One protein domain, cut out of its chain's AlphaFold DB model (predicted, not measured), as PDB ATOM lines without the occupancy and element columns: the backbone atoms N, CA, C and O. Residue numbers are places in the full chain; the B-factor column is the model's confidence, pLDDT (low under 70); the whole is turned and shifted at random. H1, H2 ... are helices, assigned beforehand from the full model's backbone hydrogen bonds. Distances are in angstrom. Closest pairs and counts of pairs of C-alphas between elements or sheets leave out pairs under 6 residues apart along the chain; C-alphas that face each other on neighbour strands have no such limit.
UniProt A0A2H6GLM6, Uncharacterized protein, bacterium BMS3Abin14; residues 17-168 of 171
ATOM      1  N   LEU A  17      22.631 -59.487 -14.453       44.31
ATOM      2  CA  LEU A  17      22.096 -58.113 -14.358       44.31
ATOM      3  C   LEU A  17      20.739 -57.890 -15.041       44.31
ATOM      4  O   LEU A  17      20.124 -56.850 -14.835       44.31
ATOM      5  N   THR A  18      20.222 -58.856 -15.803       46.59
ATOM      6  CA  THR A  18      18.863 -58.785 -16.381       46.59
ATOM      7  C   THR A  18      17.800 -59.445 -15.496       46.59
ATOM      8  O   THR A  18      16.615 -59.155 -15.641       46.59
ATOM      9  N   GLY A  19      18.204 -60.296 -14.547       38.19
ATOM     10  CA  GLY A  19      17.285 -61.020 -13.659       38.19
ATOM     11  C   GLY A  19      16.628 -60.159 -12.575       38.19
ATOM     12  O   GLY A  19      15.541 -60.492 -12.111       38.19
ATOM     13  N   THR A  20      17.234 -59.036 -12.187       45.09
ATOM     14  CA  THR A  20      16.668 -58.136 -11.167       45.09
ATOM     15  C   THR A  20      15.544 -57.258 -11.711       45.09
ATOM     16  O   THR A  20      14.602 -56.974 -10.980       45.09
ATOM     17  N   VAL A  21      15.580 -56.889 -12.995       42.97
ATOM     18  CA  VAL A  21      14.541 -56.044 -13.616       42.97
ATOM     19  C   VAL A  21      13.245 -56.825 -13.872       42.97
ATOM     20  O   VAL A  21      12.159 -56.255 -13.832       42.97
ATOM     21  N   LEU A  22      13.325 -58.145 -14.073       40.69
ATOM     22  CA  LEU A  22      12.144 -58.985 -14.306       40.69
ATOM     23  C   LEU A  22      11.413 -59.403 -13.021       40.69
ATOM     24  O   LEU A  22      10.229 -59.730 -13.083       40.69
ATOM     25  N   TRP A  23      12.067 -59.376 -11.857       39.56
ATOM     26  CA  TRP A  23      11.426 -59.813 -10.611       39.56
ATOM     27  C   TRP A  23      10.375 -58.809 -10.120       39.56
ATOM     28  O   TRP A  23       9.289 -59.202  -9.695       39.56
ATOM     29  N   SER A  24      10.637 -57.508 -10.267       41.84
ATOM     30  CA  SER A  24       9.703 -56.442  -9.876       41.84
ATOM     31  C   SER A  24       8.367 -56.499 -10.631       41.84
ATOM     32  O   SER A  24       7.360 -56.015 -10.125       41.84
ATOM     33  N   GLY A  25       8.345 -57.106 -11.825       38.12
ATOM     34  CA  GLY A  25       7.143 -57.267 -12.650       38.12
ATOM     35  C   GLY A  25       6.299 -58.511 -12.340       38.12
ATOM     36  O   GLY A  25       5.187 -58.620 -12.846       38.12
ATOM     37  N   ILE A  26       6.791 -59.459 -11.531       42.88
ATOM     38  CA  ILE A  26       6.036 -60.677 -11.174       42.88
ATOM     39  C   ILE A  26       5.167 -60.452  -9.930       42.88
ATOM     40  O   ILE A  26       4.102 -61.058  -9.806       42.88
ATOM     41  N   ASP A  27       5.570 -59.575  -9.010       44.75
ATOM     42  CA  ASP A  27       4.770 -59.306  -7.809       44.75
ATOM     43  C   ASP A  27       3.575 -58.375  -8.072       44.75
ATOM     44  O   ASP A  27       2.543 -58.525  -7.416       44.75
ATOM     45  N   THR A  28       3.622 -57.538  -9.116       46.75
ATOM     46  CA  THR A  28       2.460 -56.761  -9.597       46.75
ATOM     47  C   THR A  28       1.330 -57.637 -10.155       46.75
ATOM     48  O   THR A  28       0.189 -57.186 -10.217       46.75
ATOM     49  N   LEU A  29       1.595 -58.904 -10.502       50.81
ATOM     50  CA  LEU A  29       0.561 -59.863 -10.920       50.81
ATOM     51  C   LEU A  29      -0.232 -60.465  -9.744       50.81
ATOM     52  O   LEU A  29      -1.281 -61.064  -9.976       50.81
ATOM     53  N   LYS A  30       0.252 -60.359  -8.496       62.25
ATOM     54  CA  LYS A  30      -0.378 -61.000  -7.320       62.25
ATOM     55  C   LYS A  30      -1.280 -60.061  -6.518       62.25
ATOM     56  O   LYS A  30      -2.236 -60.537  -5.914       62.25
ATOM     57  N   ASP A  31      -0.974 -58.766  -6.518       67.88
ATOM     58  CA  ASP A  31      -1.826 -57.685  -6.018       67.88
ATOM     59  C   ASP A  31      -1.441 -56.392  -6.767       67.88
ATOM     60  O   ASP A  31      -0.380 -55.822  -6.491       67.88
ATOM     61  N   PRO A  32      -2.265 -55.922  -7.724       68.12
ATOM     62  CA  PRO A  32      -1.943 -54.747  -8.535       68.12
ATOM     63  C   PRO A  32      -1.845 -53.458  -7.706       68.12
ATOM     64  O   PRO A  32      -1.288 -52.469  -8.174       68.12
ATOM     65  N   HIS A  33      -2.343 -53.469  -6.467       75.12
ATOM     66  CA  HIS A  33      -2.346 -52.327  -5.564       75.12
ATOM     67  C   HIS A  33      -1.332 -52.443  -4.419       75.12
ATOM     68  O   HIS A  33      -1.286 -51.558  -3.566       75.12
ATOM     69  N   ALA A  34      -0.472 -53.468  -4.400       74.12
ATOM     70  CA  ALA A  34       0.521 -53.651  -3.336       74.12
ATOM     71  C   ALA A  34       1.429 -52.420  -3.145       74.12
ATOM     72  O   ALA A  34       1.784 -52.068  -2.020       74.12
ATOM     73  N   ALA A  35       1.753 -51.723  -4.240       74.88
ATOM     74  CA  ALA A  35       2.549 -50.498  -4.215       74.88
ATOM     75  C   ALA A  35       1.901 -49.357  -3.408       74.88
ATOM     76  O   ALA A  35       2.627 -48.522  -2.879       74.88
ATOM     77  N   LEU A  36       0.570 -49.342  -3.266       77.62
ATOM     78  CA  LEU A  36      -0.163 -48.319  -2.505       77.62
ATOM     79  C   LEU A  36       0.037 -48.452  -0.987       77.62
ATOM     80  O   LEU A  36      -0.355 -47.567  -0.236       77.62
ATOM     81  N   SER A  37       0.620 -49.561  -0.520       75.31
ATOM     82  CA  SER A  37       0.963 -49.765   0.894       75.31
ATOM     83  C   SER A  37       2.432 -49.440   1.218       75.31
ATOM     84  O   SER A  37       2.840 -49.607   2.366       75.31
ATOM     85  N   ASP A  38       3.240 -49.004   0.244       81.50
ATOM     86  CA  ASP A  38       4.645 -48.640   0.469       81.50
ATOM     87  C   ASP A  38       4.759 -47.184   0.944       81.50
ATOM     88  O   ASP A  38       4.603 -46.249   0.159       81.50
ATOM     89  N   SER A  39       5.082 -46.984   2.226       82.62
ATOM     90  CA  SER A  39       5.222 -45.651   2.834       82.62
ATOM     91  C   SER A  39       6.360 -44.807   2.253       82.62
ATOM     92  O   SER A  39       6.441 -43.615   2.526       82.62
ATOM     93  N   ARG A  40       7.245 -45.394   1.438       84.38
ATOM     94  CA  ARG A  40       8.293 -44.658   0.712       84.38
ATOM     95  C   ARG A  40       7.790 -44.036  -0.590       84.38
ATOM     96  O   ARG A  40       8.578 -43.403  -1.279       84.38
ATOM     97  N   ARG A  41       6.529 -44.280  -0.957       84.88
ATOM     98  CA  ARG A  41       5.914 -43.861  -2.224       84.88
ATOM     99  C   ARG A  41       4.693 -42.967  -2.007       84.88
ATOM    100  O   ARG A  41       3.795 -42.932  -2.846       84.88
ATOM    101  N   CYS A  42       4.628 -42.287  -0.860       85.81
ATOM    102  CA  CYS A  42       3.535 -41.368  -0.542       85.81
ATOM    103  C   CYS A  42       3.437 -40.222  -1.558       85.81
ATOM    104  O   CYS A  42       2.337 -39.775  -1.852       85.81
ATOM    105  N   ASP A  43       4.566 -39.819  -2.139       86.12
ATOM    106  CA  ASP A  43       4.704 -38.790  -3.176       86.12
ATOM    107  C   ASP A  43       4.024 -39.137  -4.511       86.12
ATOM    108  O   ASP A  43       3.807 -38.261  -5.341       86.12
ATOM    109  N   LEU A  44       3.649 -40.403  -4.725       82.12
ATOM    110  CA  LEU A  44       2.837 -40.788  -5.883       82.12
ATOM    111  C   LEU A  44       1.418 -40.235  -5.823       82.12
ATOM    112  O   LEU A  44       0.789 -40.043  -6.862       82.12
ATOM    113  N   CYS A  45       0.895 -40.075  -4.608       83.69
ATOM    114  CA  CYS A  45      -0.488 -39.686  -4.385       83.69
ATOM    115  C   CYS A  45      -0.595 -38.345  -3.676       83.69
ATOM    116  O   CYS A  45      -1.534 -37.608  -3.934       83.69
ATOM    117  N   HIS A  46       0.344 -38.033  -2.791       86.44
ATOM    118  CA  HIS A  46       0.284 -36.852  -1.956       86.44
ATOM    119  C   HIS A  46       1.286 -35.803  -2.398       86.44
ATOM    120  O   HIS A  46       2.412 -36.112  -2.789       86.44
ATOM    121  N   GLU A  47       0.884 -34.548  -2.257       86.44
ATOM    122  CA  GLU A  47       1.826 -33.442  -2.298       86.44
ATOM    123  C   GLU A  47       2.784 -33.522  -1.103       86.44
ATOM    124  O   GLU A  47       2.419 -33.923   0.010       86.44
ATOM    125  N   LEU A  48       4.034 -33.135  -1.352       85.56
ATOM    126  CA  LEU A  48       5.049 -32.992  -0.320       85.56
ATOM    127  C   LEU A  48       5.203 -31.510   0.017       85.56
ATOM    128  O   LEU A  48       5.338 -30.682  -0.883       85.56
ATOM    129  N   GLY A  49       5.209 -31.190   1.307       83.00
ATOM    130  CA  GLY A  49       5.603 -29.877   1.798       83.00
ATOM    131  C   GLY A  49       7.092 -29.610   1.566       83.00
ATOM    132  O   GLY A  49       7.878 -30.524   1.308       83.00
ATOM    133  N   ASP A  50       7.494 -28.347   1.709       82.56
ATOM    134  CA  ASP A  50       8.881 -27.899   1.501       82.56
ATOM    135  C   ASP A  50       9.897 -28.597   2.427       82.56
ATOM    136  O   ASP A  50      11.082 -28.699   2.110       82.56
ATOM    137  N   ASP A  51       9.439 -29.093   3.576       86.38
ATOM    138  CA  ASP A  51      10.220 -29.860   4.550       86.38
ATOM    139  C   ASP A  51      10.209 -31.380   4.287       86.38
ATOM    140  O   ASP A  51      10.760 -32.157   5.071       86.38
ATOM    141  N   GLY A  52       9.591 -31.813   3.185       82.62
ATOM    142  CA  GLY A  52       9.423 -33.215   2.810       82.62
ATOM    143  C   GLY A  52       8.311 -33.938   3.572       82.62
ATOM    144  O   GLY A  52       8.187 -35.158   3.439       82.62
ATOM    145  N   THR A  53       7.508 -33.233   4.376       87.44
ATOM    146  CA  THR A  53       6.338 -33.831   5.028       87.44
ATOM    147  C   THR A  53       5.216 -34.079   4.024       87.44
ATOM    148  O   THR A  53       5.064 -33.371   3.035       87.44
ATOM    149  N   VAL A  54       4.425 -35.122   4.262       86.88
ATOM    150  CA  VAL A  54       3.295 -35.482   3.399       86.88
ATOM    151  C   VAL A  54       2.082 -34.649   3.797       86.88
ATOM    152  O   VAL A  54       1.690 -34.686   4.964       86.88
ATOM    153  N   ALA A  55       1.457 -33.957   2.844       83.75
ATOM    154  CA  ALA A  55       0.161 -33.317   3.047       83.75
ATOM    155  C   ALA A  55      -0.954 -34.384   2.967       83.75
ATOM    156  O   ALA A  55      -1.230 -34.883   1.874       83.75
ATOM    157  N   PRO A  56      -1.621 -34.761   4.079       76.06
ATOM    158  CA  PRO A  56      -2.543 -35.906   4.083       76.06
ATOM    159  C   PRO A  56      -3.744 -35.733   3.146       76.06
ATOM    160  O   PRO A  56      -4.235 -36.713   2.595       76.06
ATOM    161  N   ASP A  57      -4.168 -34.487   2.932       74.38
ATOM    162  CA  ASP A  57      -5.303 -34.126   2.075       74.38
ATOM    163  C   ASP A  57      -4.880 -33.352   0.811       74.38
ATOM    164  O   ASP A  57      -5.736 -32.880   0.058       74.38
ATOM    165  N   GLY A  58      -3.568 -33.194   0.591       81.06
ATOM    166  CA  GLY A  58      -3.001 -32.548  -0.592       81.06
ATOM    167  C   GLY A  58      -2.712 -33.590  -1.664       81.06
ATOM    168  O   GLY A  58      -1.931 -34.510  -1.426       81.06
ATOM    169  N   PHE A  59      -3.338 -33.452  -2.831       83.50
ATOM    170  CA  PHE A  59      -3.173 -34.359  -3.966       83.50
ATOM    171  C   PHE A  59      -2.748 -33.554  -5.198       83.50
ATOM    172  O   PHE A  59      -3.403 -32.558  -5.509       83.50
ATOM    173  N   PRO A  60      -1.713 -33.988  -5.937       78.50
ATOM    174  CA  PRO A  60      -1.265 -33.274  -7.119       78.50
ATOM    175  C   PRO A  60      -2.321 -33.387  -8.230       78.50
ATOM    176  O   PRO A  60      -3.030 -34.391  -8.329       78.50
ATOM    177  N   GLU A  61      -2.391 -32.393  -9.122       70.12
ATOM    178  CA  GLU A  61      -3.290 -32.420 -10.290       70.12
ATOM    179  C   GLU A  61      -3.354 -33.756 -11.067       70.12
ATOM    180  O   GLU A  61      -4.451 -34.249 -11.340       70.12
ATOM    181  N   PRO A  62      -2.237 -34.434 -11.367       71.06
ATOM    182  CA  PRO A  62      -2.267 -35.720 -12.065       71.06
ATOM    183  C   PRO A  62      -2.747 -36.926 -11.225       71.06
ATOM    184  O   PRO A  62      -2.575 -38.063 -11.665       71.06
ATOM    185  N   ILE A  63      -3.359 -36.755 -10.043       82.75
ATOM    186  CA  ILE A  63      -3.788 -37.894  -9.202       82.75
ATOM    187  C   ILE A  63      -4.739 -38.856  -9.931       82.75
ATOM    188  O   ILE A  63      -4.695 -40.072  -9.731       82.75
ATOM    189  N   ILE A  64      -5.573 -38.327 -10.831       85.75
ATOM    190  CA  ILE A  64      -6.471 -39.130 -11.668       85.75
ATOM    191  C   ILE A  64      -5.669 -40.011 -12.637       85.75
ATOM    192  O   ILE A  64      -5.992 -41.190 -12.805       85.75
ATOM    193  N   ASP A  65      -4.601 -39.475 -13.229       85.88
ATOM    194  CA  ASP A  65      -3.786 -40.177 -14.224       85.88
ATOM    195  C   ASP A  65      -3.090 -41.397 -13.616       85.88
ATOM    196  O   ASP A  65      -2.996 -42.456 -14.248       85.88
ATOM    197  N   GLN A  66      -2.680 -41.296 -12.349       84.00
ATOM    198  CA  GLN A  66      -2.104 -42.419 -11.618       84.00
ATOM    199  C   GLN A  66      -3.095 -43.588 -11.523       84.00
ATOM    200  O   GLN A  66      -2.711 -44.743 -11.736       84.00
ATOM    201  N   CYS A  67      -4.377 -43.311 -11.269       84.88
ATOM    202  CA  CYS A  67      -5.427 -44.329 -11.268       84.88
ATOM    203  C   CYS A  67      -5.727 -44.841 -12.684       84.88
ATOM    204  O   CYS A  67      -5.883 -46.049 -12.879       84.88
ATOM    205  N   TYR A  68      -5.771 -43.951 -13.677       87.81
ATOM    206  CA  TYR A  68      -6.073 -44.302 -15.067       87.81
ATOM    207  C   TYR A  68      -5.033 -45.207 -15.719       87.81
ATOM    208  O   TYR A  68      -5.388 -45.979 -16.610       87.81
ATOM    209  N   SER A  69      -3.791 -45.200 -15.229       84.56
ATOM    210  CA  SER A  69      -2.754 -46.134 -15.686       84.56
ATOM    211  C   SER A  69      -3.174 -47.612 -15.576       84.56
ATOM    212  O   SER A  69      -2.816 -48.418 -16.435       84.56
ATOM    213  N   CYS A  70      -3.984 -47.958 -14.567       82.31
ATOM    214  CA  CYS A  70      -4.528 -49.305 -14.356       82.31
ATOM    215  C   CYS A  70      -6.045 -49.387 -14.608       82.31
ATOM    216  O   CYS A  70      -6.559 -50.451 -14.960       82.31
ATOM    217  N   HIS A  71      -6.760 -48.274 -14.444       84.50
ATOM    218  CA  HIS A  71      -8.210 -48.160 -14.597       84.50
ATOM    219  C   HIS A  71      -8.545 -47.149 -15.696       84.50
ATOM    220  O   HIS A  71      -8.996 -46.046 -15.400       84.50
ATOM    221  N   PRO A  72      -8.324 -47.481 -16.973       86.81
ATOM    222  CA  PRO A  72      -8.521 -46.513 -18.039       86.81
ATOM    223  C   PRO A  72     -10.007 -46.113 -18.135       86.81
ATOM    224  O   PRO A  72     -10.887 -46.956 -17.906       86.81
ATOM    225  N   PRO A  73     -10.319 -44.843 -18.455       84.31
ATOM    226  CA  PRO A  73     -11.676 -44.297 -18.368       84.31
ATOM    227  C   PRO A  73     -12.699 -45.070 -19.215       84.31
ATOM    228  O   PRO A  73     -13.866 -45.185 -18.839       84.31
ATOM    229  N   GLU A  74     -12.270 -45.704 -20.308       83.00
ATOM    230  CA  GLU A  74     -13.123 -46.528 -21.172       83.00
ATOM    231  C   GLU A  74     -13.593 -47.826 -20.489       83.00
ATOM    232  O   GLU A  74     -14.536 -48.464 -20.962       83.00
ATOM    233  N   LYS A  75     -12.943 -48.241 -19.393       82.50
ATOM    234  CA  LYS A  75     -13.254 -49.465 -18.633       82.50
ATOM    235  C   LYS A  75     -14.039 -49.210 -17.348       82.50
ATOM    236  O   LYS A  75     -14.756 -50.109 -16.919       82.50
ATOM    237  N   ILE A  76     -13.930 -48.022 -16.750       78.06
ATOM    238  CA  ILE A  76     -14.607 -47.686 -15.483       78.06
ATOM    239  C   ILE A  76     -16.132 -47.506 -15.690       78.06
ATOM    240  O   ILE A  76     -16.947 -47.805 -14.811       78.06
ATOM    241  N   GLY A  77     -16.541 -47.104 -16.895       70.75
ATOM    242  CA  GLY A  77     -17.948 -47.001 -17.282       70.75
ATOM    243  C   GLY A  77     -18.641 -45.730 -16.778       70.75
ATOM    244  O   GLY A  77     -18.085 -44.919 -16.047       70.75
ATOM    245  N   ARG A  78     -19.897 -45.535 -17.202       68.06
ATOM    246  CA  ARG A  78     -20.637 -44.269 -17.010       68.06
ATOM    247  C   ARG A  78     -21.086 -43.989 -15.569       68.06
ATOM    248  O   ARG A  78     -21.524 -42.875 -15.303       68.06
ATOM    249  N   SER A  79     -21.039 -44.980 -14.680       68.75
ATOM    250  CA  SER A  79     -21.484 -44.858 -13.283       68.75
ATOM    251  C   SER A  79     -20.414 -44.311 -12.337       68.75
ATOM    252  O   SER A  79     -20.724 -44.065 -11.180       68.75
ATOM    253  N   HIS A  80     -19.180 -44.129 -12.806       77.31
ATOM    254  CA  HIS A  80     -18.085 -43.567 -12.021       77.31
ATOM    255  C   HIS A  80     -17.748 -42.180 -12.568       77.31
ATOM    256  O   HIS A  80     -16.925 -42.065 -13.481       77.31
ATOM    257  N   PRO A  81     -18.419 -41.121 -12.082       76.25
ATOM    258  CA  PRO A  81     -18.000 -39.771 -12.410       76.25
ATOM    259  C   PRO A  81     -16.568 -39.597 -11.895       76.25
ATOM    260  O   PRO A  81     -16.296 -39.843 -10.733       76.25
ATOM    261  N   VAL A  82     -15.640 -39.243 -12.773       82.75
ATOM    262  CA  VAL A  82     -14.261 -38.870 -12.435       82.75
ATOM    263  C   VAL A  82     -13.892 -37.726 -13.370       82.75
ATOM    264  O   VAL A  82     -14.358 -37.700 -14.512       82.75
ATOM    265  N   ASN A  83     -13.091 -36.780 -12.886       82.62
ATOM    266  CA  ASN A  83     -12.760 -35.542 -13.585       82.62
ATOM    267  C   ASN A  83     -14.011 -34.704 -13.918       82.62
ATOM    268  O   ASN A  83     -14.190 -34.206 -15.030       82.62
ATOM    269  N   VAL A  84     -14.929 -34.610 -12.953       81.00
ATOM    270  CA  VAL A  84     -16.187 -33.876 -13.108       81.00
ATOM    271  C   VAL A  84     -16.148 -32.610 -12.266       81.00
ATOM    272  O   VAL A  84     -16.239 -32.691 -11.046       81.00
ATOM    273  N   ASP A  85     -16.063 -31.452 -12.922       83.25
ATOM    274  CA  ASP A  85     -16.182 -30.136 -12.280       83.25
ATOM    275  C   ASP A  85     -17.638 -29.878 -11.865       83.25
ATOM    276  O   ASP A  85     -18.492 -29.544 -12.687       83.25
ATOM    277  N   LEU A  86     -17.922 -30.043 -10.581       76.62
ATOM    278  CA  LEU A  86     -19.224 -29.905  -9.946       76.62
ATOM    279  C   LEU A  86     -19.793 -28.493 -10.056       76.62
ATOM    280  O   LEU A  86     -20.994 -28.339 -10.249       76.62
ATOM    281  N   LYS A  87     -18.947 -27.456 -10.027       76.50
ATOM    282  CA  LYS A  87     -19.398 -26.063 -10.189       76.50
ATOM    283  C   LYS A  87     -19.895 -25.777 -11.598       76.50
ATOM    284  O   LYS A  87     -20.756 -24.920 -11.793       76.50
ATOM    285  N   ARG A  88     -19.315 -26.439 -12.599       74.56
ATOM    286  CA  ARG A  88     -19.622 -26.195 -14.018       74.56
ATOM    287  C   ARG A  88     -20.522 -27.259 -14.635       74.56
ATOM    288  O   ARG A  88     -21.030 -27.061 -15.743       74.56
ATOM    289  N   ASN A  89     -20.739 -28.378 -13.950       72.25
ATOM    290  CA  ASN A  89     -21.492 -29.491 -14.495       72.25
ATOM    291  C   ASN A  89     -23.008 -29.275 -14.388       72.25
ATOM    292  O   ASN A  89     -23.631 -29.478 -13.353       72.25
ATOM    293  N   ARG A  90     -23.632 -28.982 -15.530       69.25
ATOM    294  CA  ARG A  90     -25.093 -28.830 -15.651       69.25
ATOM    295  C   ARG A  90     -25.883 -30.134 -15.506       69.25
ATOM    296  O   ARG A  90     -27.107 -30.091 -15.468       69.25
ATOM    297  N   ARG A  91     -25.217 -31.292 -15.502       70.62
ATOM    298  CA  ARG A  91     -25.863 -32.609 -15.422       70.62
ATOM    299  C   ARG A  91     -26.332 -32.950 -14.010       70.62
ATOM    300  O   ARG A  91     -27.266 -33.733 -13.878       70.62
ATOM    301  N   PHE A  92     -25.694 -32.375 -12.994       70.69
ATOM    302  CA  PHE A  92     -25.990 -32.631 -11.586       70.69
ATOM    303  C   PHE A  92     -26.048 -31.305 -10.809       70.69
ATOM    304  O   PHE A  92     -25.196 -31.068  -9.961       70.69
ATOM    305  N   PRO A  93     -27.005 -30.414 -11.135       69.62
ATOM    306  CA  PRO A  93     -27.048 -29.058 -10.579       69.62
ATOM    307  C   PRO A  93     -27.288 -29.024  -9.063       69.62
ATOM    308  O   PRO A  93     -26.884 -28.062  -8.421       69.62
ATOM    309  N   ASP A  94     -27.899 -30.077  -8.515       72.88
ATOM    310  CA  ASP A  94     -28.256 -30.190  -7.096       72.88
ATOM    311  C   ASP A  94     -27.325 -31.143  -6.329       72.88
ATOM    312  O   ASP A  94     -27.602 -31.498  -5.187       72.88
ATOM    313  N   MET A  95     -26.252 -31.631  -6.961       73.75
ATOM    314  CA  MET A  95     -25.311 -32.514  -6.278       73.75
ATOM    315  C   MET A  95     -24.366 -31.691  -5.412       73.75
ATOM    316  O   MET A  95     -23.629 -30.850  -5.924       73.75
ATOM    317  N   ASP A  96     -24.348 -32.007  -4.124       75.69
ATOM    318  CA  ASP A  96     -23.410 -31.450  -3.160       75.69
ATOM    319  C   ASP A  96     -22.512 -32.568  -2.632       75.69
ATOM    320  O   ASP A  96     -22.973 -33.682  -2.376       75.69
ATOM    321  N   VAL A  97     -21.209 -32.308  -2.535       74.75
ATOM    322  CA  VAL A  97     -20.250 -33.298  -2.038       74.75
ATOM    323  C   VAL A  97     -19.969 -32.976  -0.576       74.75
ATOM    324  O   VAL A  97     -19.425 -31.909  -0.295       74.75
ATOM    325  N   PRO A  98     -20.302 -33.886   0.360       75.31
ATOM    326  CA  PRO A  98     -20.004 -33.697   1.771       75.31
ATOM    327  C   PRO A  98     -18.540 -33.328   1.997       75.31
ATOM    328  O   PRO A  98     -17.657 -33.918   1.377       75.31
ATOM    329  N   GLU A  99     -18.269 -32.441   2.955       78.19
ATOM    330  CA  GLU A  99     -16.907 -31.996   3.294       78.19
ATOM    331  C   GLU A  99     -15.945 -33.174   3.534       78.19
ATOM    332  O   GLU A  99     -14.807 -33.157   3.079       78.19
ATOM    333  N   VAL A 100     -16.434 -34.260   4.144       74.50
ATOM    334  CA  VAL A 100     -15.660 -35.491   4.390       74.50
ATOM    335  C   VAL A 100     -15.185 -36.204   3.115       74.50
ATOM    336  O   VAL A 100     -14.279 -37.029   3.181       74.50
ATOM    337  N   LEU A 101     -15.796 -35.929   1.964       75.94
ATOM    338  CA  LEU A 101     -15.403 -36.468   0.663       75.94
ATOM    339  C   LEU A 101     -14.588 -35.472  -0.162       75.94
ATOM    340  O   LEU A 101     -13.952 -35.875  -1.136       75.94
ATOM    341  N   MET A 102     -14.571 -34.196   0.223       76.31
ATOM    342  CA  MET A 102     -13.802 -33.178  -0.480       76.31
ATOM    343  C   MET A 102     -12.309 -33.518  -0.435       76.31
ATOM    344  O   MET A 102     -11.799 -34.140   0.503       76.31
ATOM    345  N   VAL A 103     -11.624 -33.156  -1.511       73.88
ATOM    346  CA  VAL A 103     -10.178 -33.300  -1.679       73.88
ATOM    347  C   VAL A 103      -9.632 -31.889  -1.877       73.88
ATOM    348  O   VAL A 103     -10.219 -31.102  -2.619       73.88
ATOM    349  N   GLY A 104      -8.610 -31.509  -1.111       65.88
ATOM    350  CA  GLY A 104      -8.170 -30.115  -1.053       65.88
ATOM    351  C   GLY A 104      -7.294 -29.695  -2.242       65.88
ATOM    352  O   GLY A 104      -7.047 -30.474  -3.160       65.88
ATOM    353  N   TRP A 105      -6.804 -28.450  -2.189       62.31
ATOM    354  CA  TRP A 105      -5.621 -27.975  -2.931       62.31
ATOM    355  C   TRP A 105      -5.724 -28.053  -4.468       62.31
ATOM    356  O   TRP A 105      -4.847 -28.570  -5.147       62.31
ATOM    357  N   GLY A 106      -6.802 -27.499  -5.035       65.06
ATOM    358  CA  GLY A 106      -6.971 -27.339  -6.492       65.06
ATOM    359  C   GLY A 106      -8.062 -28.215  -7.116       65.06
ATOM    360  O   GLY A 106      -8.567 -27.888  -8.188       65.06
ATOM    361  N   TRP A 107      -8.521 -29.249  -6.401       73.31
ATOM    362  CA  TRP A 107      -9.630 -30.133  -6.810       73.31
ATOM    363  C   TRP A 107     -10.928 -29.875  -6.048       73.31
ATOM    364  O   TRP A 107     -11.835 -30.701  -6.076       73.31
ATOM    365  N   GLU A 108     -11.051 -28.711  -5.407       72.38
ATOM    366  CA  GLU A 108     -12.150 -28.369  -4.489       72.38
ATOM    367  C   GLU A 108     -13.544 -28.585  -5.086       72.38
ATOM    368  O   GLU A 108     -14.507 -28.776  -4.360       72.38
ATOM    369  N   TYR A 109     -13.674 -28.557  -6.409       76.44
ATOM    370  CA  TYR A 109     -14.949 -28.772  -7.086       76.44
ATOM    371  C   TYR A 109     -14.861 -29.838  -8.155       76.44
ATOM    372  O   TYR A 109     -15.753 -29.914  -8.988       76.44
ATOM    373  N   VAL A 110     -13.801 -30.635  -8.186       83.50
ATOM    374  CA  VAL A 110     -13.621 -31.653  -9.209       83.50
ATOM    375  C   VAL A 110     -13.637 -33.017  -8.550       83.50
ATOM    376  O   VAL A 110     -12.788 -33.350  -7.730       83.50
ATOM    377  N   LEU A 111     -14.620 -33.826  -8.928       83.19
ATOM    378  CA  LEU A 111     -14.767 -35.169  -8.397       83.19
ATOM    379  C   LEU A 111     -13.682 -36.073  -8.998       83.19
ATOM    380  O   LEU A 111     -13.637 -36.274 -10.216       83.19
ATOM    381  N   THR A 112     -12.797 -36.595  -8.154       86.56
ATOM    382  CA  THR A 112     -11.670 -37.461  -8.531       86.56
ATOM    383  C   THR A 112     -11.884 -38.885  -8.026       86.56
ATOM    384  O   THR A 112     -12.836 -39.173  -7.298       86.56
ATOM    385  N   CYS A 113     -10.967 -39.796  -8.364       85.88
ATOM    386  CA  CYS A 113     -10.947 -41.132  -7.770       85.88
ATOM    387  C   CYS A 113     -10.867 -41.052  -6.237       85.88
ATOM    388  O   CYS A 113     -11.596 -41.763  -5.550       85.88
ATOM    389  N   VAL A 114     -10.028 -40.159  -5.701       85.06
ATOM    390  CA  VAL A 114      -9.779 -40.041  -4.256       85.06
ATOM    391  C   VAL A 114     -10.866 -39.269  -3.496       85.06
ATOM    392  O   VAL A 114     -10.911 -39.300  -2.270       85.06
ATOM    393  N   THR A 115     -11.814 -38.642  -4.201       83.94
ATOM    394  CA  THR A 115     -13.044 -38.121  -3.583       83.94
ATOM    395  C   THR A 115     -13.845 -39.253  -2.944       83.94
ATOM    396  O   THR A 115     -14.352 -39.110  -1.839       83.94
ATOM    397  N   CYS A 116     -13.938 -40.403  -3.614       82.12
ATOM    398  CA  CYS A 116     -14.708 -41.552  -3.136       82.12
ATOM    399  C   CYS A 116     -13.825 -42.676  -2.591       82.12
ATOM    400  O   CYS A 116     -14.265 -43.429  -1.720       82.12
ATOM    401  N   HIS A 117     -12.595 -42.789  -3.099       83.50
ATOM    402  CA  HIS A 117     -11.655 -43.849  -2.772       83.50
ATOM    403  C   HIS A 117     -10.507 -43.361  -1.879       83.50
ATOM    404  O   HIS A 117     -10.099 -42.210  -1.912       83.50
ATOM    405  N   THR A 118      -9.942 -44.246  -1.079       82.25
ATOM    406  CA  THR A 118      -8.840 -43.989  -0.163       82.25
ATOM    407  C   THR A 118      -8.080 -45.280   0.065       82.25
ATOM    408  O   THR A 118      -8.634 -46.359   0.265       82.25
ATOM    409  N   VAL A 119      -6.763 -45.170   0.020       79.88
ATOM    410  CA  VAL A 119      -5.865 -46.313   0.177       79.88
ATOM    411  C   VAL A 119      -5.543 -46.584   1.652       79.88
ATOM    412  O   VAL A 119      -5.042 -47.663   1.983       79.88
ATOM    413  N   HIS A 120      -5.922 -45.675   2.562       79.50
ATOM    414  CA  HIS A 120      -5.559 -45.668   3.987       79.50
ATOM    415  C   HIS A 120      -6.731 -45.940   4.941       79.50
ATOM    416  O   HIS A 120      -7.535 -45.048   5.194       79.50
ATOM    417  N   GLY A 121      -6.834 -47.140   5.514       73.25
ATOM    418  CA  GLY A 121      -7.934 -47.469   6.428       73.25
ATOM    419  C   GLY A 121      -8.434 -48.903   6.294       73.25
ATOM    420  O   GLY A 121      -7.752 -49.769   5.737       73.25
ATOM    421  N   ASP A 122      -9.623 -49.159   6.842       67.62
ATOM    422  CA  ASP A 122     -10.234 -50.488   6.872       67.62
ATOM    423  C   ASP A 122     -11.069 -50.756   5.610       67.62
ATOM    424  O   ASP A 122     -12.269 -50.506   5.548       67.62
ATOM    425  N   TRP A 123     -10.422 -51.334   4.596       73.94
ATOM    426  CA  TRP A 123     -11.017 -51.647   3.282       73.94
ATOM    427  C   TRP A 123     -11.459 -53.101   3.140       73.94
ATOM    428  O   TRP A 123     -11.265 -53.726   2.097       73.94
ATOM    429  N   LYS A 124     -11.976 -53.692   4.215       76.31
ATOM    430  CA  LYS A 124     -12.236 -55.134   4.269       76.31
ATOM    431  C   LYS A 124     -13.629 -55.462   3.742       76.31
ATOM    432  O   LYS A 124     -14.614 -54.858   4.146       76.31
ATOM    433  N   SER A 125     -13.727 -56.484   2.903       75.75
ATOM    434  CA  SER A 125     -14.997 -57.076   2.474       75.75
ATOM    435  C   SER A 125     -14.898 -58.578   2.379       75.75
ATOM    436  O   SER A 125     -13.834 -59.124   2.128       75.75
ATOM    437  N   THR A 126     -16.024 -59.258   2.529       80.94
ATOM    438  CA  THR A 126     -16.121 -60.702   2.309       80.94
ATOM    439  C   THR A 126     -16.250 -61.077   0.829       80.94
ATOM    440  O   THR A 126     -16.278 -62.256   0.483       80.94
ATOM    441  N   ILE A 127     -16.293 -60.082  -0.064       78.38
ATOM    442  CA  ILE A 127     -16.388 -60.232  -1.517       78.38
ATOM    443  C   ILE A 127     -15.090 -59.738  -2.161       78.38
ATOM    444  O   ILE A 127     -14.654 -58.613  -1.910       78.38
ATOM    445  N   LYS A 128     -14.511 -60.564  -3.036       78.75
ATOM    446  CA  LYS A 128     -13.340 -60.205  -3.844       78.75
ATOM    447  C   LYS A 128     -13.660 -59.077  -4.823       78.75
ATOM    448  O   LYS A 128     -14.659 -59.148  -5.535       78.75
ATOM    449  N   SER A 129     -12.766 -58.101  -4.918       72.50
ATOM    450  CA  SER A 129     -12.812 -57.054  -5.946       72.50
ATOM    451  C   SER A 129     -12.271 -57.540  -7.296       72.50
ATOM    452  O   SER A 129     -12.645 -57.021  -8.346       72.50
ATOM    453  N   SER A 130     -11.412 -58.566  -7.285       69.75
ATOM    454  CA  SER A 130     -10.856 -59.177  -8.493       69.75
ATOM    455  C   SER A 130     -10.665 -60.697  -8.353       69.75
ATOM    456  O   SER A 130     -10.466 -61.204  -7.245       69.75
ATOM    457  N   PRO A 131     -10.683 -61.467  -9.461       73.75
ATOM    458  CA  PRO A 131     -10.530 -62.925  -9.405       73.75
ATOM    459  C   PRO A 131      -9.227 -63.405  -8.741       73.75
ATOM    460  O   PRO A 131      -9.228 -64.423  -8.045       73.75
ATOM    461  N   GLY A 132      -8.127 -62.664  -8.933       75.56
ATOM    462  CA  GLY A 132      -6.791 -62.999  -8.423       75.56
ATOM    463  C   GLY A 132      -6.543 -62.624  -6.961       75.56
ATOM    464  O   GLY A 132      -5.497 -62.967  -6.413       75.56
ATOM    465  N   GLU A 133      -7.491 -61.946  -6.315       76.75
ATOM    466  CA  GLU A 133      -7.291 -61.391  -4.982       76.75
ATOM    467  C   GLU A 133      -7.142 -62.474  -3.897       76.75
ATOM    468  O   GLU A 133      -7.892 -63.465  -3.855       76.75
ATOM    469  N   ARG A 134      -6.169 -62.271  -2.999       82.19
ATOM    470  CA  ARG A 134      -5.913 -63.117  -1.824       82.19
ATOM    471  C   ARG A 134      -6.594 -62.540  -0.582       82.19
ATOM    472  O   ARG A 134      -6.680 -61.323  -0.457       82.19
ATOM    473  N   PRO A 135      -7.054 -63.389   0.351       86.69
ATOM    474  CA  PRO A 135      -7.620 -62.891   1.591       86.69
ATOM    475  C   PRO A 135      -6.543 -62.225   2.453       86.69
ATOM    476  O   PRO A 135      -5.419 -62.718   2.553       86.69
ATOM    477  N   LEU A 136      -6.921 -61.137   3.118       81.62
ATOM    478  CA  LEU A 136      -6.141 -60.442   4.141       81.62
ATOM    479  C   LEU A 136      -5.935 -61.313   5.392       81.62
ATOM    480  O   LEU A 136      -4.966 -61.127   6.120       81.62
ATOM    481  N   ASN A 137      -6.825 -62.284   5.625       86.75
ATOM    482  CA  ASN A 137      -6.779 -63.264   6.714       86.75
ATOM    483  C   ASN A 137      -6.838 -64.715   6.176       86.75
ATOM    484  O   ASN A 137      -7.870 -65.382   6.290       86.75
ATOM    485  N   PRO A 138      -5.755 -65.245   5.578       89.19
ATOM    486  CA  PRO A 138      -5.737 -66.623   5.090       89.19
ATOM    487  C   PRO A 138      -6.119 -67.626   6.190       89.19
ATOM    488  O   PRO A 138      -5.511 -67.643   7.256       89.19
ATOM    489  N   GLY A 139      -7.129 -68.461   5.926       89.88
ATOM    490  CA  GLY A 139      -7.635 -69.461   6.877       89.88
ATOM    491  C   GLY A 139      -8.693 -68.958   7.868       89.88
ATOM    492  O   GLY A 139      -9.136 -69.739   8.703       89.88
ATOM    493  N   GLY A 140      -9.107 -67.689   7.788       90.06
ATOM    494  CA  GLY A 140     -10.220 -67.162   8.583       90.06
ATOM    495  C   GLY A 140     -11.604 -67.524   8.031       90.06
ATOM    496  O   GLY A 140     -11.745 -67.857   6.855       90.06
ATOM    497  N   ASP A 141     -12.625 -67.405   8.883       88.94
ATOM    498  CA  ASP A 141     -14.040 -67.511   8.508       88.94
ATOM    499  C   ASP A 141     -14.852 -66.385   9.197       88.94
ATOM    500  O   ASP A 141     -14.973 -66.391  10.426       88.94
ATOM    501  N   PRO A 142     -15.340 -65.369   8.460       87.56
ATOM    502  CA  PRO A 142     -15.241 -65.233   7.011       87.56
ATOM    503  C   PRO A 142     -13.837 -64.808   6.548       87.56
ATOM    504  O   PRO A 142     -13.048 -64.204   7.285       87.56
ATOM    505  N   LEU A 143     -13.539 -65.081   5.278       88.94
ATOM    506  CA  LEU A 143     -12.402 -64.472   4.590       88.94
ATOM    507  C   LEU A 143     -12.704 -62.999   4.291       88.94
ATOM    508  O   LEU A 143     -13.797 -62.659   3.843       88.94
ATOM    509  N   TYR A 144     -11.709 -62.145   4.498       85.12
ATOM    510  CA  TYR A 144     -11.723 -60.725   4.181       85.12
ATOM    511  C   TYR A 144     -10.747 -60.433   3.048       85.12
ATOM    512  O   TYR A 144      -9.632 -60.942   3.025       85.12
ATOM    513  N   TYR A 145     -11.158 -59.563   2.145       81.56
ATOM    514  CA  TYR A 145     -10.460 -59.099   0.958       81.56
ATOM    515  C   TYR A 145     -10.378 -57.574   1.005       81.56
ATOM    516  O   TYR A 145     -11.198 -56.928   1.660       81.56
ATOM    517  N   ARG A 146      -9.390 -56.999   0.329       77.31
ATOM    518  CA  ARG A 146      -9.230 -55.560   0.146       77.31
ATOM    519  C   ARG A 146     -10.154 -55.107  -0.987       77.31
ATOM    520  O   ARG A 146      -9.854 -55.273  -2.162       77.31
ATOM    521  N   THR A 147     -11.288 -54.508  -0.651       74.38
ATOM    522  CA  THR A 147     -12.261 -54.091  -1.664       74.38
ATOM    523  C   THR A 147     -12.482 -52.595  -1.679       74.38
ATOM    524  O   THR A 147     -12.440 -51.962  -0.627       74.38
ATOM    525  N   TYR A 148     -12.799 -52.095  -2.876       66.06
ATOM    526  CA  TYR A 148     -13.335 -50.782  -3.244       66.06
ATOM    527  C   TYR A 148     -12.678 -49.535  -2.654       66.06
ATOM    528  O   TYR A 148     -12.961 -48.474  -3.173       66.06
ATOM    529  N   TYR A 149     -11.821 -49.595  -1.635       76.69
ATOM    530  CA  TYR A 149     -11.144 -48.440  -1.051       76.69
ATOM    531  C   TYR A 149     -12.105 -47.316  -0.634       76.69
ATOM    532  O   TYR A 149     -11.740 -46.164  -0.734       76.69
ATOM    533  N   LEU A 150     -13.362 -47.573  -0.259       78.12
ATOM    534  CA  LEU A 150     -14.340 -46.481  -0.112       78.12
ATOM    535  C   LEU A 150     -14.093 -45.628   1.132       78.12
ATOM    536  O   LEU A 150     -14.031 -46.170   2.229       78.12
ATOM    537  N   ARG A 151     -14.074 -44.294   0.988       79.31
ATOM    538  CA  ARG A 151     -13.998 -43.351   2.124       79.31
ATOM    539  C   ARG A 151     -15.185 -43.492   3.071       79.31
ATOM    540  O   ARG A 151     -15.020 -43.356   4.279       79.31
ATOM    541  N   ILE A 152     -16.369 -43.770   2.523       77.06
ATOM    542  CA  ILE A 152     -17.576 -44.046   3.305       77.06
ATOM    543  C   ILE A 152     -17.784 -45.563   3.352       77.06
ATOM    544  O   ILE A 152     -18.051 -46.169   2.309       77.06
ATOM    545  N   PRO A 153     -17.676 -46.189   4.537       71.00
ATOM    546  CA  PRO A 153     -17.977 -47.602   4.686       71.00
ATOM    547  C   PRO A 153     -19.475 -47.850   4.468       71.00
ATOM    548  O   PRO A 153     -20.324 -47.059   4.874       71.00
ATOM    549  N   GLY A 154     -19.810 -48.981   3.857       68.81
ATOM    550  CA  GLY A 154     -21.190 -49.404   3.634       68.81
ATOM    551  C   GLY A 154     -21.291 -50.920   3.511       68.81
ATOM    552  O   GLY A 154     -20.270 -51.604   3.438       68.81
ATOM    553  N   ASP A 155     -22.517 -51.455   3.501       70.75
ATOM    554  CA  ASP A 155     -22.730 -52.886   3.248       70.75
ATOM    555  C   ASP A 155     -22.170 -53.229   1.853       70.75
ATOM    556  O   ASP A 155     -22.659 -52.686   0.858       70.75
ATOM    557  N   PRO A 156     -21.181 -54.138   1.741       63.03
ATOM    558  CA  PRO A 156     -20.609 -54.529   0.457       63.03
ATOM    559  C   PRO A 156     -21.642 -55.027  -0.563       63.03
ATOM    560  O   PRO A 156     -21.400 -54.938  -1.766       63.03
ATOM    561  N   LYS A 157     -22.803 -55.529  -0.113       67.19
ATOM    562  CA  LYS A 157     -23.916 -55.942  -0.986       67.19
ATOM    563  C   LYS A 157     -24.573 -54.772  -1.714       67.19
ATOM    564  O   LYS A 157     -25.151 -54.976  -2.777       67.19
ATOM    565  N   LEU A 158     -24.493 -53.568  -1.153       68.88
ATOM    566  CA  LEU A 158     -25.010 -52.341  -1.760       68.88
ATOM    567  C   LEU A 158     -24.045 -51.762  -2.805       68.88
ATOM    568  O   LEU A 158     -24.402 -50.830  -3.526       68.88
ATOM    569  N   GLY A 159     -22.830 -52.309  -2.912       69.94
ATOM    570  CA  GLY A 159     -21.814 -51.835  -3.844       69.94
ATOM    571  C   GLY A 159     -21.463 -50.367  -3.596       69.94
ATOM    572  O   GLY A 159     -21.115 -49.984  -2.484       69.94
ATOM    573  N   TRP A 160     -21.562 -49.546  -4.640       69.88
ATOM    574  CA  TRP A 160     -21.250 -48.112  -4.608       69.88
ATOM    575  C   TRP A 160     -22.442 -47.222  -4.219       69.88
ATOM    576  O   TRP A 160     -22.270 -46.012  -4.090       69.88
ATOM    577  N   ALA A 161     -23.638 -47.787  -4.007       74.69
ATOM    578  CA  ALA A 161     -24.826 -47.010  -3.641       74.69
ATOM    579  C   ALA A 161     -24.620 -46.092  -2.416       74.69
ATOM    580  O   ALA A 161     -25.052 -44.943  -2.493       74.69
ATOM    581  N   PRO A 162     -23.901 -46.501  -1.345       73.94
ATOM    582  CA  PRO A 162     -23.625 -45.617  -0.209       73.94
ATOM    583  C   PRO A 162     -22.890 -44.317  -0.579       73.94
ATOM    584  O   PRO A 162     -23.104 -43.298   0.069       73.94
ATOM    585  N   LEU A 163     -22.059 -44.322  -1.631       74.06
ATOM    586  CA  LEU A 163     -21.347 -43.127  -2.104       74.06
ATOM    587  C   LEU A 163     -22.274 -42.187  -2.867       74.06
ATOM    588  O   LEU A 163     -22.263 -40.985  -2.639       74.06
ATOM    589  N   CYS A 164     -23.080 -42.732  -3.782       75.31
ATOM    590  CA  CYS A 164     -24.027 -41.920  -4.540       75.31
ATOM    591  C   CYS A 164     -25.086 -41.320  -3.620       75.31
ATOM    592  O   CYS A 164     -25.434 -40.154  -3.765       75.31
ATOM    593  N   ASP A 165     -25.543 -42.089  -2.637       78.12
ATOM    594  CA  ASP A 165     -26.463 -41.609  -1.616       78.12
ATOM    595  C   ASP A 165     -25.869 -40.455  -0.802       78.12
ATOM    596  O   ASP A 165     -26.596 -39.518  -0.479       78.12
ATOM    597  N   ALA A 166     -24.560 -40.470  -0.527       75.44
ATOM    598  CA  ALA A 166     -23.902 -39.404   0.225       75.44
ATOM    599  C   ALA A 166     -24.008 -38.027  -0.454       75.44
ATOM    600  O   ALA A 166     -24.071 -37.030   0.255       75.44
ATOM    601  N   CYS A 167     -24.063 -37.973  -1.790       71.31
ATOM    602  CA  CYS A 167     -24.134 -36.716  -2.546       71.31
ATOM    603  C   CYS A 167     -25.521 -36.425  -3.152       71.31
ATOM    604  O   CYS A 167     -25.821 -35.282  -3.482       71.31
ATOM    605  N   HIS A 168     -26.371 -37.444  -3.334       71.88
ATOM    606  CA  HIS A 168     -27.694 -37.307  -3.966       71.88
ATOM    607  C   HIS A 168     -28.880 -37.398  -2.994       71.88
ATOM    608  O   HIS A 168     -30.002 -37.103  -3.399       71.88
TER     609      HIS A 168
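This is residues 17 to 168 of the 171 residues of an uncharacterized protein of bacterium BMS3Abin14 (UniProt A0A2H6GLM6). Little regular structure: long loops wind round two short helices near the middle, H4 and H6, while residues 17 to 26, of which 19 to 26 belong to H1, stick out at one end. The printed 152 residues hold seven named helices, H1 to H7, and no named strand: all helix, 41 residues in named elements. The whole is compact, radius of gyration of the C-alphas 17.2 A, spanning 53 by 43 by 30 A.

H1, residues 19 to 27, 13.9 A long, begins at C-alpha 19 (17.285, -61.020, -13.659). H2 is residues 34 to 37, H3 39 to 44, H4 63 to 68, H5 73 to 76, H6 113 to 116. H7, residues 161 to 168, 10.1 A long, ends at C-alpha 168 (-27.694, -37.307, -3.966).

H1 touches no helix. H4 and H6 only just touch, with 3 pairs of C-alphas within 8 A, the closest Ile 64 and Cys 113, 6.3 A. O i to N i+4 pairs within hydrogen-bond range: H1 0 of 5, H3 0 of 2, H4 1 of 2, H7 3 of 4; i+3: H1 2 of 6, H3 1 of 3.

The printed part has no cut. Links H3 to H4, H5 to H6 and H6 to H7 are long. Confidence is low in 32 residues, among them 17 to 32.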